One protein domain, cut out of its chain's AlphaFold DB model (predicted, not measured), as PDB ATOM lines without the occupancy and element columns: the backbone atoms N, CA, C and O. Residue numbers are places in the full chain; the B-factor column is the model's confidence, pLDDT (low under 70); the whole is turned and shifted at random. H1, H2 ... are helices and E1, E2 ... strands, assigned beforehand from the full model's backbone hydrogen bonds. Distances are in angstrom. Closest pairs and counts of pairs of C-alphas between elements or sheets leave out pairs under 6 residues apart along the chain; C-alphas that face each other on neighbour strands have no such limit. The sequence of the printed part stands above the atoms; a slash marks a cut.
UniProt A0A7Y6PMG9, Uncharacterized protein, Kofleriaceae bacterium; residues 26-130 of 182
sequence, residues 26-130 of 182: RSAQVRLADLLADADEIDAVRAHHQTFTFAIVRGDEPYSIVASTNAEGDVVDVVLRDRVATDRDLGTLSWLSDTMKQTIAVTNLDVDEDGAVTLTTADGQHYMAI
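AT A GLANCE: This is residues 26 to 130 of the 182 residues of an uncharacterized protein of Kofleriaceae bacterium (UniProt A0A7Y6PMG9). Look for two sheets partly face to face with their strands crossed: a twisted slab of four strands, E1 to E4, and a smaller one of three, E5 to E7. H1 packs over E3 and E4 on the face of the slab that the smaller sheet covers, and short H2 sits by H1 at the rim of both sheets. The printed part has 105 residues with two named helices and seven named strands, in the order H1 E1 E2 E3 E4 H2 E5 E6 E7; each sheet follows chain order, all antiparallel, and the class is mixed. It is compact and rounded, with a radius of gyration of the C-alphas of 12.3 A and spans of 32 by 28 by 22 A.

HOW THE PARTS SIT: Start with the large sheet, a meander, each strand the antiparallel neighbour of the one before: E1, residues 41 to 48, E2, 51 to 58, E3, 61 to 69, and E4, 75 to 82. Find N 43 and O 55, 2.8 A apart, between E1 and E2; N 54 and O 65, 2.8 A, between E2 and E3; N 66 and O 79, 2.8 A, between E3 and E4. H1, residues 26 to 37, makes two layers with this sheet, a helix on one face, at a height over the sheet of 8.2 A; its closest C-alphas to E4 are those of Ala 28 and Asp 77, 5.2 A apart. H1 runs along the strands, only just, at 29 degrees to E3 on the local plane. The second meander is E5, residues 106 to 111, E6, 117 to 121, and E7, 126 to 129, with N 118 and O 110 at 2.8 A and N 119 and O 127 at 2.8 A. The two sheets form a sandwich, two sheets face to face, with strands at 90 degrees; Val 75 and Asn 108 are the closest C-alphas of E4 and E5, 5.8 A. H2, residues 94 to 100, only grazes each sheet. H1 touches H2 with residues 33 to 37 alone, closest at the C-alphas of Ala 37 and Met 100, 4.7 A. In H1 and H2 every O i to N i+4 pair is within hydrogen-bond range.

IN THESE COORDINATES: Find C-alpha 26 at (-9.934, 62.440, -24.546); H1 runs 16.6 A from there. E1 and E2 each measure 21.4 A, E3 26.0 A and E4 20.6 A. E5 is 14.6 A and E6 13.1 A long; H2 is 10.0 A and E7 10.1 A, ending at C-alpha 129, (6.389, 46.803, -22.744).

THE WHOLE: The C-alphas of Asp 60 and Ala 71 are the two farthest apart, 34.8 A. The printed part has no cut. The link from E4 to H2, 11 residues, is long; it includes residues 84 to 92, which have pLDDT under 70.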
ATOM      1  N   ARG A  26      -9.729  62.780 -25.960       84.44
ATOM      2  CA  ARG A  26      -9.934  62.440 -24.546       84.44
ATOM      3  C   ARG A  26     -10.840  61.224 -24.341       84.44
ATOM      4  O   ARG A  26     -10.589  60.405 -23.465       84.44
ATOM      5  N   SER A  27     -11.905  61.106 -25.125       87.50
ATOM      6  CA  SER A  27     -12.802  59.951 -25.069       87.50
ATOM      7  C   SER A  27     -12.124  58.679 -25.598       87.50
ATOM      8  O   SER A  27     -12.372  57.611 -25.052       87.50
ATOM      9  N   ALA A  28     -11.242  58.783 -26.598       88.00
ATOM     10  CA  ALA A  28     -10.442  57.658 -27.085       88.00
ATOM     11  C   ALA A  28      -9.427  57.194 -26.025       88.00
ATOM     12  O   ALA A  28      -9.341  56.006 -25.736       88.00
ATOM     13  N   GLN A  29      -8.737  58.132 -25.374       90.38
ATOM     14  CA  GLN A  29      -7.772  57.872 -24.297       90.38
ATOM     15  C   GLN A  29      -8.393  57.157 -23.085       90.38
ATOM     16  O   GLN A  29      -7.819  56.201 -22.561       90.38
ATOM     17  N   VAL A  30      -9.579  57.600 -22.645       90.06
ATOM     18  CA  VAL A  30     -10.336  56.938 -21.564       90.06
ATOM     19  C   VAL A  30     -10.804  55.558 -22.016       90.06
ATOM     20  O   VAL A  30     -10.587  54.575 -21.317       90.06
ATOM     21  N   ARG A  31     -11.362  55.452 -23.229       90.56
ATOM     22  CA  ARG A  31     -11.830  54.175 -23.776       90.56
ATOM     23  C   ARG A  31     -10.707  53.143 -23.895       90.56
ATOM     24  O   ARG A  31     -10.963  51.964 -23.679       90.56
ATOM     25  N   LEU A  32      -9.489  53.559 -24.248       89.88
ATOM     26  CA  LEU A  32      -8.337  52.660 -24.271       89.88
ATOM     27  C   LEU A  32      -8.035  52.112 -22.873       89.88
ATOM     28  O   LEU A  32      -7.877  50.903 -22.731       89.88
ATOM     29  N   ALA A  33      -7.978  52.987 -21.865       89.94
ATOM     30  CA  ALA A  33      -7.743  52.579 -20.482       89.94
ATOM     31  C   ALA A  33      -8.823  51.603 -20.002       89.94
ATOM     32  O   ALA A  33      -8.485  50.531 -19.512       89.94
ATOM     33  N   ASP A  34     -10.099  51.924 -20.239       89.81
ATOM     34  CA  ASP A  34     -11.231  51.071 -19.863       89.81
ATOM     35  C   ASP A  34     -11.141  49.686 -20.521       89.81
ATOM     36  O   ASP A  34     -11.287  48.668 -19.850       89.81
ATOM     37  N   LEU A  35     -10.855  49.622 -21.829       91.56
ATOM     38  CA  LEU A  35     -10.747  48.350 -22.551       91.56
ATOM     39  C   LEU A  35      -9.563  47.496 -22.080       91.56
ATOM     40  O   LEU A  35      -9.677  46.274 -22.051       91.56
ATOM     41  N   LEU A  36      -8.436  48.120 -21.725       89.94
ATOM     42  CA  LEU A  36      -7.281  47.409 -21.172       89.94
ATOM     43  C   LEU A  36      -7.503  46.990 -19.711       89.94
ATOM     44  O   LEU A  36      -6.990  45.955 -19.296       89.94
ATOM     45  N   ALA A  37      -8.266  47.764 -18.938       89.00
ATOM     46  CA  ALA A  37      -8.639  47.446 -17.561       89.00
ATOM     47  C   ALA A  37      -9.632  46.276 -17.475       89.00
ATOM     48  O   ALA A  37      -9.557  45.468 -16.550       89.00
ATOM     49  N   ASP A  38     -10.548  46.191 -18.444       90.31
ATOM     50  CA  ASP A  38     -11.539  45.118 -18.579       90.31
ATOM     51  C   ASP A  38     -10.960  43.807 -19.140       90.31
ATOM     52  O   ASP A  38     -11.673  42.802 -19.199       90.31
ATOM     53  N   ALA A  39      -9.704  43.812 -19.595       88.12
ATOM     54  CA  ALA A  39      -9.020  42.613 -20.059       88.12
ATOM     55  C   ALA A  39      -8.589  41.743 -18.870       88.12
ATOM     56  O   ALA A  39      -7.965  42.225 -17.921       88.12
ATOM     57  N   ASP A  40      -8.868  40.443 -18.948       85.88
ATOM     58  CA  ASP A  40      -8.365  39.475 -17.970       85.88
ATOM     59  C   ASP A  40      -6.868  39.230 -18.199       85.88
ATOM     60  O   ASP A  40      -6.074  39.201 -17.255       85.88
ATOM     61  N   GLU A  41      -6.470  39.136 -19.470       84.88
ATOM     62  CA  GLU A  41      -5.085  38.967 -19.902       84.88
ATOM     63  C   GLU A  41      -4.776  39.861 -21.108       84.88
ATOM     64  O   GLU A  41      -5.630  40.105 -21.963       84.88
ATOM     65  N   ILE A  42      -3.536  40.351 -21.175       85.06
ATOM     66  CA  ILE A  42      -2.984  41.021 -22.353       85.06
ATOM     67  C   ILE A  42      -1.845  40.138 -22.860       85.06
ATOM     68  O   ILE A  42      -0.780  40.088 -22.249       85.06
ATOM     69  N   ASP A  43      -2.066  39.436 -23.965       81.06
ATOM     70  CA  ASP A  43      -1.129  38.436 -24.494       81.06
ATOM     71  C   ASP A  43       0.063  39.079 -25.204       81.06
ATOM     72  O   ASP A  43       1.155  38.513 -25.260       81.06
ATOM     73  N   ALA A  44      -0.185  40.211 -25.865       79.38
ATOM     74  CA  ALA A  44       0.790  40.865 -26.721       79.38
ATOM     75  C   ALA A  44       0.405  42.312 -27.013       79.38
ATOM     76  O   ALA A  44      -0.772  42.664 -27.099       79.38
ATOM     77  N   VAL A  45       1.418  43.123 -27.303       82.44
ATOM     78  CA  VAL A  45       1.254  44.412 -27.971       82.44
ATOM     79  C   VAL A  45       2.116  44.440 -29.225       82.44
ATOM     80  O   VAL A  45       3.269  44.005 -29.225       82.44
ATOM     81  N   ARG A  46       1.549  44.941 -30.317       81.88
ATOM     82  CA  ARG A  46       2.250  45.172 -31.574       81.88
ATOM     83  C   ARG A  46       2.047  46.610 -31.991       81.88
ATOM     84  O   ARG A  46       0.915  47.071 -32.061       81.88
ATOM     85  N   ALA A  47       3.123  47.278 -32.364       84.06
ATOM     86  CA  ALA A  47       3.040  48.577 -33.001       84.06
ATOM     87  C   ALA A  47       3.430  48.491 -34.474       84.06
ATOM     88  O   ALA A  47       4.306  47.720 -34.872       84.06
ATOM     89  N   HIS A  48       2.753  49.286 -35.291       83.00
ATOM     90  CA  HIS A  48       3.073  49.478 -36.691       83.00
ATOM     91  C   HIS A  48       2.746  50.921 -37.080       83.00
ATOM     92  O   HIS A  48       1.579  51.283 -37.233       83.00
ATOM     93  N   HIS A  49       3.783  51.740 -37.260       85.19
ATOM     94  CA  HIS A  49       3.654  53.191 -37.418       85.19
ATOM     95  C   HIS A  49       2.853  53.811 -36.259       85.19
ATOM     96  O   HIS A  49       3.233  53.653 -35.108       85.19
ATOM     97  N   GLN A  50       1.744  54.486 -36.557       89.06
ATOM     98  CA  GLN A  50       0.867  55.155 -35.594       89.06
ATOM     99  C   GLN A  50      -0.286  54.256 -35.128       89.06
ATOM    100  O   GLN A  50      -1.325  54.736 -34.689       89.06
ATOM    101  N   THR A  51      -0.159  52.940 -35.293       88.25
ATOM    102  CA  THR A  51      -1.202  51.986 -34.918       88.25
ATOM    103  C   THR A  51      -0.641  50.954 -33.957       88.25
ATOM    104  O   THR A  51       0.334  50.267 -34.258       88.25
ATOM    105  N   PHE A  52      -1.304  50.817 -32.818       87.94
ATOM    106  CA  PHE A  52      -0.970  49.905 -31.737       87.94
ATOM    107  C   PHE A  52      -2.086  48.879 -31.615       87.94
ATOM    108  O   PHE A  52      -3.259  49.227 -31.537       87.94
ATOM    109  N   THR A  53      -1.742  47.602 -31.643       89.31
ATOM    110  CA  THR A  53      -2.683  46.494 -31.515       89.31
ATOM    111  C   THR A  53      -2.340  45.700 -30.270       89.31
ATOM    112  O   THR A  53      -1.268  45.103 -30.195       89.31
ATOM    113  N   PHE A  54      -3.255  45.689 -29.310       87.25
ATOM    114  CA  PHE A  54      -3.174  44.885 -28.101       87.25
ATOM    115  C   PHE A  54      -4.014  43.632 -28.304       87.25
ATOM    116  O   PHE A  54      -5.209  43.718 -28.586       87.25
ATOM    117  N   ALA A  55      -3.388  42.471 -28.185       87.75
ATOM    118  CA  ALA A  55      -4.081  41.201 -28.127       87.75
ATOM    119  C   ALA A  55      -4.481  40.946 -26.675       87.75
ATOM    120  O   ALA A  55      -3.619  40.956 -25.798       87.75
ATOM    121  N   ILE A  56      -5.773  40.748 -26.431       88.25
ATOM    122  CA  ILE A  56      -6.308  40.559 -25.082       88.25
ATOM    123  C   ILE A  56      -7.210  39.329 -25.017       88.25
ATOM    124  O   ILE A  56      -7.756  38.901 -26.038       88.25
ATOM    125  N   VAL A  57      -7.420  38.821 -23.809       87.88
ATOM    126  CA  VAL A  57      -8.447  37.828 -23.486       87.88
ATOM    127  C   VAL A  57      -9.439  38.450 -22.511       87.88
ATOM    128  O   VAL A  57      -9.049  39.114 -21.549       87.88
ATOM    129  N   ARG A  58     -10.730  38.246 -22.778       87.38
ATOM    130  CA  ARG A  58     -11.833  38.706 -21.933       87.38
ATOM    131  C   ARG A  58     -12.880  37.608 -21.818       87.38
ATOM    132  O   ARG A  58     -13.481  37.243 -22.821       87.38
ATOM    133  N   GLY A  59     -13.110  37.093 -20.613       85.56
ATOM    134  CA  GLY A  59     -14.063  36.007 -20.371       85.56
ATOM    135  C   GLY A  59     -13.789  34.771 -21.234       85.56
ATOM    136  O   GLY A  59     -14.720  34.235 -21.826       85.56
ATOM    137  N   ASP A  60     -12.515  34.380 -21.353       82.94
ATOM    138  CA  ASP A  60     -12.010  33.289 -22.208       82.94
ATOM    139  C   ASP A  60     -12.126  33.522 -23.732       82.94
ATOM    140  O   ASP A  60     -11.760  32.653 -24.528       82.94
ATOM    141  N   GLU A  61     -12.584  34.698 -24.170       86.25
ATOM    142  CA  GLU A  61     -12.683  35.058 -25.584       86.25
ATOM    143  C   GLU A  61     -11.530  35.987 -26.013       86.25
ATOM    144  O   GLU A  61     -11.236  36.975 -25.331       86.25
ATOM    145  N   PRO A  62     -10.853  35.702 -27.144       87.12
ATOM    146  CA  PRO A  62      -9.743  36.518 -27.616       87.12
ATOM    147  C   PRO A  62     -10.229  37.724 -28.433       87.12
ATOM    148  O   PRO A  62     -10.921  37.588 -29.445       87.12
ATOM    149  N   TYR A  63      -9.757  38.911 -28.062       88.88
ATOM    150  CA  TYR A  63     -10.038  40.167 -28.754       88.88
ATOM    151  C   TYR A  63      -8.750  40.891 -29.162       88.88
ATOM    152  O   TYR A  63      -7.631  40.543 -28.778       88.88
ATOM    153  N   SER A  64      -8.897  41.904 -30.008       89.12
ATOM    154  CA  SER A  64      -7.827  42.817 -30.395       89.12
ATOM    155  C   SER A  64      -8.287  44.259 -30.240       89.12
ATOM    156  O   SER A  64      -9.255  44.678 -30.873       89.12
ATOM    157  N   ILE A  65      -7.584  45.028 -29.413       90.06
ATOM    158  CA  ILE A  65      -7.782  46.472 -29.288       90.06
ATOM    159  C   ILE A  65      -6.804  47.150 -30.237       90.06
ATOM    160  O   ILE A  65      -5.594  47.025 -30.076       90.06
ATOM    161  N   VAL A  66      -7.318  47.874 -31.222       90.69
ATOM    162  CA  VAL A  66      -6.527  48.662 -32.165       90.69
ATOM    163  C   VAL A  66      -6.652  50.130 -31.780       90.69
ATOM    164  O   VAL A  66      -7.712  50.726 -31.956       90.69
ATOM    165  N   ALA A  67      -5.578  50.704 -31.249       90.50
ATOM    166  CA  ALA A  67      -5.453  52.124 -30.962       90.50
ATOM    167  C   ALA A  67      -4.663  52.820 -32.077       90.50
ATOM    168  O   ALA A  67      -3.657  52.294 -32.554       90.50
ATOM    169  N   SER A  68      -5.102  54.009 -32.482       90.88
ATOM    170  CA  SER A  68      -4.372  54.863 -33.423       90.88
ATOM    171  C   SER A  68      -3.913  56.140 -32.734       90.88
ATOM    172  O   SER A  68      -4.661  56.718 -31.938       90.88
ATOM    173  N   THR A  69      -2.705  56.590 -33.062       91.56
ATOM    174  CA  THR A  69      -2.108  57.815 -32.531       91.56
ATOM    175  C   THR A  69      -1.924  58.895 -33.594       91.56
ATOM    176  O   THR A  69      -1.974  58.633 -34.797       91.56
ATOM    177  N   ASN A  70      -1.742  60.141 -33.157       89.88
ATOM    178  CA  ASN A  70      -1.282  61.231 -34.020       89.88
ATOM    179  C   ASN A  70       0.263  61.226 -34.145       89.88
ATOM    180  O   ASN A  70       0.950  60.319 -33.678       89.88
ATOM    181  N   ALA A  71       0.829  62.256 -34.782       87.31
ATOM    182  CA  ALA A  71       2.282  62.410 -34.914       87.31
ATOM    183  C   ALA A  71       3.012  62.716 -33.590       87.31
ATOM    184  O   ALA A  71       4.227  62.574 -33.536       87.31
ATOM    185  N   GLU A  72       2.285  63.134 -32.555       86.12
ATOM    186  CA  GLU A  72       2.800  63.434 -31.213       86.12
ATOM    187  C   GLU A  72       2.699  62.211 -30.276       86.12
ATOM    188  O   GLU A  72       3.152  62.266 -29.136       86.12
ATOM    189  N   GLY A  73       2.125  61.097 -30.753       86.81
ATOM    190  CA  GLY A  73       1.896  59.874 -29.980       86.81
ATOM    191  C   GLY A  73       0.583  59.865 -29.190       86.81
ATOM    192  O   GLY A  73       0.283  58.884 -28.513       86.81
ATOM    193  N   ASP A  74      -0.243  60.912 -29.283       88.50
ATOM    194  CA  ASP A  74      -1.514  60.967 -28.559       88.50
ATOM    195  C   ASP A  74      -2.524  59.992 -29.145       88.50
ATOM    196  O   ASP A  74      -2.719  59.941 -30.362       88.50
ATOM    197  N   VAL A  75      -3.234  59.271 -28.278       87.44
ATOM    198  CA  VAL A  75      -4.299  58.352 -28.696       87.44
ATOM    199  C   VAL A  75      -5.498  59.146 -29.213       87.44
ATOM    200  O   VAL A  75      -6.108  59.929 -28.481       87.44
ATOM    201  N   VAL A  76      -5.856  58.928 -30.479       91.56
ATOM    202  CA  VAL A  76      -6.954  59.640 -31.157       91.56
ATOM    203  C   VAL A  76      -8.128  58.741 -31.519       91.56
ATOM    204  O   VAL A  76      -9.238  59.243 -31.671       91.56
ATOM    205  N   ASP A  77      -7.910  57.432 -31.637       89.88
ATOM    206  CA  ASP A  77      -8.963  56.472 -31.966       89.88
ATOM    207  C   ASP A  77      -8.688  55.097 -31.353       89.88
ATOM    208  O   ASP A  77      -7.531  54.712 -31.173       89.88
ATOM    209  N   VAL A  78      -9.754  54.363 -31.024       89.75
ATOM    210  CA  VAL A  78      -9.684  53.034 -30.400       89.75
ATOM    211  C   VAL A  78     -10.841  52.162 -30.869       89.75
ATOM    212  O   VAL A  78     -12.014  52.496 -30.676       89.75
ATOM    213  N   VAL A  79     -10.504  50.990 -31.402       91.31
ATOM    214  CA  VAL A  79     -11.462  50.010 -31.919       91.31
ATOM    215  C   VAL A  79     -11.203  48.643 -31.293       91.31
ATOM    216  O   VAL A  79     -10.088  48.134 -31.350       91.31
ATOM    217  N   LEU A  80     -12.244  48.021 -30.740       89.81
ATOM    218  CA  LEU A  80     -12.214  46.621 -30.317       89.81
ATOM    219  C   LEU A  80     -12.660  45.735 -31.487       89.81
ATOM    220  O   LEU A  80     -13.670  46.026 -32.129       89.81
ATOM    221  N   ARG A  81     -11.912  44.671 -31.771       88.81
ATOM    222  CA  ARG A  81     -12.190  43.708 -32.844       88.81
ATOM    223  C   ARG A  81     -12.110  42.283 -32.316       88.81
ATOM    224  O   ARG A  81     -11.292  42.000 -31.442       88.81
ATOM    225  N   ASP A  82     -12.897  41.389 -32.899       84.75
ATOM    226  CA  ASP A  82     -12.730  39.952 -32.684       84.75
ATOM    227  C   ASP A  82     -11.375  39.500 -33.232       84.75
ATOM    228  O   ASP A  82     -10.987  39.856 -34.355       84.75
ATOM    229  N   ARG A  83     -10.638  38.714 -32.445       76.31
ATOM    230  CA  ARG A  83      -9.337  38.197 -32.868       76.31
ATOM    231  C   ARG A  83      -9.528  36.866 -33.581       76.31
ATOM    232  O   ARG A  83      -9.987  35.885 -33.004       76.31
ATOM    233  N   VAL A  84      -9.077  36.794 -34.830       62.81
ATOM    234  CA  VAL A  84      -8.823  35.500 -35.472       62.81
ATOM    235  C   VAL A  84      -7.504  34.987 -34.899       62.81
ATOM    236  O   VAL A  84      -6.482  35.661 -35.030       62.81
ATOM    237  N   ALA A  85      -7.540  33.845 -34.207       55.62
ATOM    238  CA  ALA A  85      -6.440  33.251 -33.439       55.62
ATOM    239  C   ALA A  85      -5.210  32.896 -34.304       55.62
ATOM    240  O   ALA A  85      -4.944  31.733 -34.598       55.62
ATOM    241  N   THR A  86      -4.472  33.911 -34.751       52.62
ATOM    242  CA  THR A  86      -3.346  33.759 -35.689       52.62
ATOM    243  C   THR A  86      -2.068  34.461 -35.245       52.62
ATOM    244  O   THR A  86      -1.012  34.185 -35.809       52.62
ATOM    245  N   ASP A  87      -2.120  35.314 -34.222       48.44
ATOM    246  CA  ASP A  87      -0.927  35.994 -33.722       48.44
ATOM    247  C   ASP A  87      -0.293  35.223 -32.565       48.44
ATOM    248  O   ASP A  87      -0.979  34.844 -31.619       48.44
ATOM    249  N   ARG A  88       1.017  34.985 -32.698       49.72
ATOM    250  CA  ARG A  88       1.893  34.277 -31.752       49.72
ATOM    251  C   ARG A  88       1.716  34.773 -30.316       49.72
ATOM    252  O   ARG A  88       1.638  35.977 -30.099       49.72
ATOM    253  N   ASP A  89       1.800  33.841 -29.368       51.12
ATOM    254  CA  ASP A  89       2.136  34.109 -27.968       51.12
ATOM    255  C   ASP A  89       3.404  34.968 -27.894       51.12
ATOM    256  O   ASP A  89       4.509  34.504 -28.197       51.12
ATOM    257  N   LEU A  90       3.247  36.238 -27.532       52.06
ATOM    258  CA  LEU A  90       4.344  37.188 -27.364       52.06
ATOM    259  C   LEU A  90       4.398  37.666 -25.912       52.06
ATOM    260  O   LEU A  90       4.558  38.850 -25.667       52.06
ATOM    261  N   GLY A  91       4.353  36.720 -24.972       56.78
ATOM    262  CA  GLY A  91       4.604  36.962 -23.554       56.78
ATOM    263  C   GLY A  91       3.487  37.730 -22.848       56.78
ATOM    264  O   GLY A  91       3.255  38.902 -23.104       56.78
ATOM    265  N   THR A  92       2.870  37.074 -21.875       66.19
ATOM    266  CA  THR A  92       1.789  37.619 -21.059       66.19
ATOM    267  C   THR A  92       2.183  38.915 -20.327       66.19
ATOM    268  O   THR A  92       3.079  38.933 -19.475       66.19
ATOM    269  N   LEU A  93       1.462  39.999 -20.626       74.75
ATOM    270  CA  LEU A  93       1.539  41.323 -20.005       74.75
ATOM    271  C   LEU A  93       0.424  41.521 -18.959       74.75
ATOM    272  O   LEU A  93      -0.116  42.616 -18.840       74.75
ATOM    273  N   SER A  94       0.053  40.499 -18.176       70.81
ATOM    274  CA  SER A  94      -1.018  40.624 -17.159       70.81
ATOM    275  C   SER A  94      -0.789  41.761 -16.157       70.81
ATOM    276  O   SER A  94      -1.737  42.348 -15.655       70.81
ATOM    277  N   TRP A  95       0.467  42.127 -15.886       78.19
ATOM    278  CA  TRP A  95       0.772  43.279 -15.031       78.19
ATOM    279  C   TRP A  95       0.213  44.596 -15.598       78.19
ATOM    280  O   TRP A  95      -0.129  45.505 -14.839       78.19
ATOM    281  N   LEU A  96       0.101  44.704 -16.926       80.25
ATOM    282  CA  LEU A  96      -0.426  45.882 -17.600       80.25
ATOM    283  C   LEU A  96      -1.941  45.995 -17.399       80.25
ATOM    284  O   LEU A  96      -2.412  47.097 -17.132       80.25
ATOM    285  N   SER A  97      -2.704  44.893 -17.437       80.00
ATOM    286  CA  SER A  97      -4.152  44.954 -17.176       80.00
ATOM    287  C   SER A  97      -4.441  45.366 -15.731       80.00
ATOM    288  O   SER A  97      -5.266  46.248 -15.496       80.00
ATOM    289  N   ASP A  98      -3.700  44.831 -14.756       80.62
ATOM    290  CA  ASP A  98      -3.842  45.238 -13.350       80.62
ATOM    291  C   ASP A  98      -3.473  46.707 -13.105       80.62
ATOM    292  O   ASP A  98      -4.125  47.388 -12.309       80.62
ATOM    293  N   THR A  99      -2.475  47.222 -13.826       80.94
ATOM    294  CA  THR A  99      -2.113  48.647 -13.795       80.94
ATOM    295  C   THR A  99      -3.217  49.511 -14.409       80.94
ATOM    296  O   THR A  99      -3.582  50.556 -13.861       80.94
ATOM    297  N   MET A 100      -3.813  49.063 -15.519       84.00
ATOM    298  CA  MET A 100      -4.863  49.817 -16.204       84.00
ATOM    299  C   MET A 100      -6.161  49.892 -15.391       84.00
ATOM    300  O   MET A 100      -6.826  50.920 -15.443       84.00
ATOM    301  N   LYS A 101      -6.469  48.912 -14.527       84.12
ATOM    302  CA  LYS A 101      -7.601  48.996 -13.572       84.12
ATOM    303  C   LYS A 101      -7.522  50.186 -12.611       84.12
ATOM    304  O   LYS A 101      -8.538  50.589 -12.051       84.12
ATOM    305  N   GLN A 102      -6.325  50.724 -12.387       82.56
ATOM    306  CA  GLN A 102      -6.088  51.885 -11.521       82.56
ATOM    307  C   GLN A 102      -5.875  53.175 -12.325       82.56
ATOM    308  O   GLN A 102      -5.779  54.257 -11.749       82.56
ATOM    309  N   THR A 103      -5.817  53.071 -13.654       83.12
ATOM    310  CA  THR A 103      -5.497  54.164 -14.568       83.12
ATOM    311  C   THR A 103      -6.769  54.796 -15.129       83.12
ATOM    312  O   THR A 103      -7.650  54.108 -15.626       83.12
ATOM    313  N   ILE A 104      -6.848  56.130 -15.109       81.00
ATOM    314  CA  ILE A 104      -8.030  56.867 -15.599       81.00
ATOM    315  C   ILE A 104      -8.040  56.994 -17.130       81.00
ATOM    316  O   ILE A 104      -9.099  56.963 -17.753       81.00
ATOM    317  N   ALA A 105      -6.877  57.222 -17.742       82.00
ATOM    318  CA  ALA A 105      -6.748  57.352 -19.190       82.00
ATOM    319  C   ALA A 105      -5.311  57.079 -19.640       82.00
ATOM    320  O   ALA A 105      -4.358  57.427 -18.938       82.00
ATOM    321  N   VAL A 106      -5.178  56.529 -20.845       84.81
ATOM    322  CA  VAL A 106      -3.902  56.376 -21.550       84.81
ATOM    323  C   VAL A 106      -3.771  57.521 -22.539       84.81
ATOM    324  O   VAL A 106      -4.537  57.588 -23.497       84.81
ATOM    325  N   THR A 107      -2.847  58.444 -22.298       86.88
ATOM    326  CA  THR A 107      -2.743  59.687 -23.071       86.88
ATOM    327  C   THR A 107      -1.863  59.533 -24.300       86.88
ATOM    328  O   THR A 107      -2.236  60.031 -25.364       86.88
ATOM    329  N   ASN A 108      -0.749  58.813 -24.169       88.88
ATOM    330  CA  ASN A 108       0.269  58.700 -25.206       88.88
ATOM    331  C   ASN A 108       0.759  57.252 -25.355       88.88
ATOM    332  O   ASN A 108       0.921  56.539 -24.359       88.88
ATOM    333  N   LEU A 109       0.982  56.837 -26.600       86.81
ATOM    334  CA  LEU A 109       1.631  55.585 -26.963       86.81
ATOM    335  C   LEU A 109       2.773  55.890 -27.928       86.81
ATOM    336  O   LEU A 109       2.553  56.478 -28.989       86.81
ATOM    337  N   ASP A 110       3.963  55.422 -27.581       87.06
ATOM    338  CA  ASP A 110       5.166  55.600 -28.386       87.06
ATOM    339  C   ASP A 110       5.914  54.276 -28.555       87.06
ATOM    340  O   ASP A 110       5.750  53.354 -27.749       87.06
ATOM    341  N   VAL A 111       6.705  54.166 -29.624       84.75
ATOM    342  CA  VAL A 111       7.560  53.004 -29.877       84.75
ATOM    343  C   VAL A 111       8.996  53.431 -30.068       84.75
ATOM    344  O   VAL A 111       9.310  54.184 -30.987       84.75
ATOM    345  N   ASP A 112       9.854  52.857 -29.234       82.62
ATOM    346  CA  ASP A 112      11.293  53.057 -29.299       82.62
ATOM    347  C   ASP A 112      11.915  52.326 -30.508       82.62
ATOM    348  O   ASP A 112      11.308  51.431 -31.106       82.62
ATOM    349  N   GLU A 113      13.153  52.672 -30.859       75.94
ATOM    350  CA  GLU A 113      13.924  52.058 -31.947       75.94
ATOM    351  C   GLU A 113      14.092  50.539 -31.758       75.94
ATOM    352  O   GLU A 113      14.151  49.788 -32.736       75.94
ATOM    353  N   ASP A 114      14.085  50.075 -30.504       70.69
ATOM    354  CA  ASP A 114      14.119  48.655 -30.136       70.69
ATOM    355  C   ASP A 114      12.758  47.937 -30.268       70.69
ATOM    356  O   ASP A 114      12.643  46.732 -30.016       70.69
ATOM    357  N   GLY A 115      11.706  48.657 -30.668       73.31
ATOM    358  CA  GLY A 115      10.340  48.145 -30.781       73.31
ATOM    359  C   GLY A 115       9.594  48.068 -29.448       73.31
ATOM    360  O   GLY A 115       8.506  47.492 -29.403       73.31
ATOM    361  N   ALA A 116      10.157  48.623 -28.370       80.00
ATOM    362  CA  ALA A 116       9.503  48.709 -27.071       80.00
ATOM    363  C   ALA A 116       8.347  49.716 -27.120       80.00
ATOM    364  O   ALA A 116       8.525  50.842 -27.570       80.00
ATOM    365  N   VAL A 117       7.169  49.314 -26.648       82.19
ATOM    366  CA  VAL A 117       5.985  50.170 -26.562       82.19
ATOM    367  C   VAL A 117       5.980  50.868 -25.211       82.19
ATOM    368  O   VAL A 117       5.888  50.206 -24.178       82.19
ATOM    369  N   THR A 118       6.039  52.194 -25.216       87.00
ATOM    370  CA  THR A 118       5.872  53.016 -24.019       87.00
ATOM    371  C   THR A 118       4.452  53.555 -23.965       87.00
ATOM    372  O   THR A 118       3.971  54.192 -24.899       87.00
ATOM    373  N   LEU A 119       3.783  53.308 -22.847       87.75
ATOM    374  CA  LEU A 119       2.445  53.781 -22.542       87.75
ATOM    375  C   LEU A 119       2.532  54.855 -21.464       87.75
ATOM    376  O   LEU A 119       3.092  54.615 -20.397       87.75
ATOM    377  N   THR A 120       1.960  56.025 -21.735       88.56
ATOM    378  CA  THR A 120       1.888  57.125 -20.769       88.56
ATOM    379  C   THR A 120       0.457  57.315 -20.299       88.56
ATOM    380  O   THR A 120      -0.471  57.384 -21.109       88.56
ATOM    381  N   THR A 121       0.270  57.414 -18.989       88.38
ATOM    382  CA  THR A 121      -1.041  57.614 -18.372       88.38
ATOM    383  C   THR A 121      -1.315  59.087 -18.071       88.38
ATOM    384  O   THR A 121      -0.427  59.941 -18.102       88.38
ATOM    385  N   ALA A 122      -2.573  59.418 -17.775       85.44
ATOM    386  CA  ALA A 122      -2.983  60.788 -17.455       85.44
ATOM    387  C   ALA A 122      -2.323  61.372 -16.191       85.44
ATOM    388  O   ALA A 122      -2.206  62.589 -16.074       85.44
ATOM    389  N   ASP A 123      -1.898  60.521 -15.263       84.94
ATOM    390  CA  ASP A 123      -1.120  60.864 -14.070       84.94
ATOM    391  C   ASP A 123       0.392  60.987 -14.342       84.94
ATOM    392  O   ASP A 123       1.162  61.287 -13.431       84.94
ATOM    393  N   GLY A 124       0.816  60.827 -15.600       83.25
ATOM    394  CA  GLY A 124       2.198  61.018 -16.041       83.25
ATOM    395  C   GLY A 124       3.113  59.827 -15.770       83.25
ATOM    396  O   GLY A 124       4.330  59.980 -15.839       83.25
ATOM    397  N   GLN A 125       2.559  58.652 -15.456       85.94
ATOM    398  CA  GLN A 125       3.344  57.428 -15.322       85.94
ATOM    399  C   GLN A 125       3.654  56.853 -16.699       85.94
ATOM    400  O   GLN A 125       2.843  56.948 -17.622       85.94
ATOM    401  N   HIS A 126       4.833  56.246 -16.822       85.38
ATOM    402  CA  HIS A 126       5.310  55.644 -18.059       85.38
ATOM    403  C   HIS A 126       5.555  54.153 -17.845       85.38
ATOM    404  O   HIS A 126       6.334  53.757 -16.979       85.38
ATOM    405  N   TYR A 127       4.915  53.331 -18.665       83.75
ATOM    406  CA  TYR A 127       5.015  51.879 -18.621       83.75
ATOM    407  C   TYR A 127       5.587  51.378 -19.936       83.75
ATOM    408  O   TYR A 127       5.035  51.656 -20.996       83.75
ATOM    409  N   MET A 128       6.690  50.638 -19.879       82.56
ATOM    410  CA  MET A 128       7.346  50.108 -21.071       82.56
ATOM    411  C   MET A 128       7.061  48.614 -21.209       82.56
ATOM    412  O   MET A 128       7.277  47.845 -20.278       82.56
ATOM    413  N   ALA A 129       6.602  48.195 -22.383       74.88
ATOM    414  CA  ALA A 129       6.389  46.803 -22.744       74.88
ATOM    415  C   ALA A 129       7.255  46.459 -23.960       74.88
ATOM    416  O   ALA A 129       7.117  47.068 -25.016       74.88
ATOM    417  N   ILE A 130       8.145  45.474 -23.831       70.12
ATOM    418  CA  ILE A 130       9.005  45.020 -24.934       70.12
ATOM    419  C   ILE A 130       8.331  43.822 -25.622       70.12
ATOM    420  O   ILE A 130       8.249  42.750 -25.018       70.12
TER     421      ILE A 130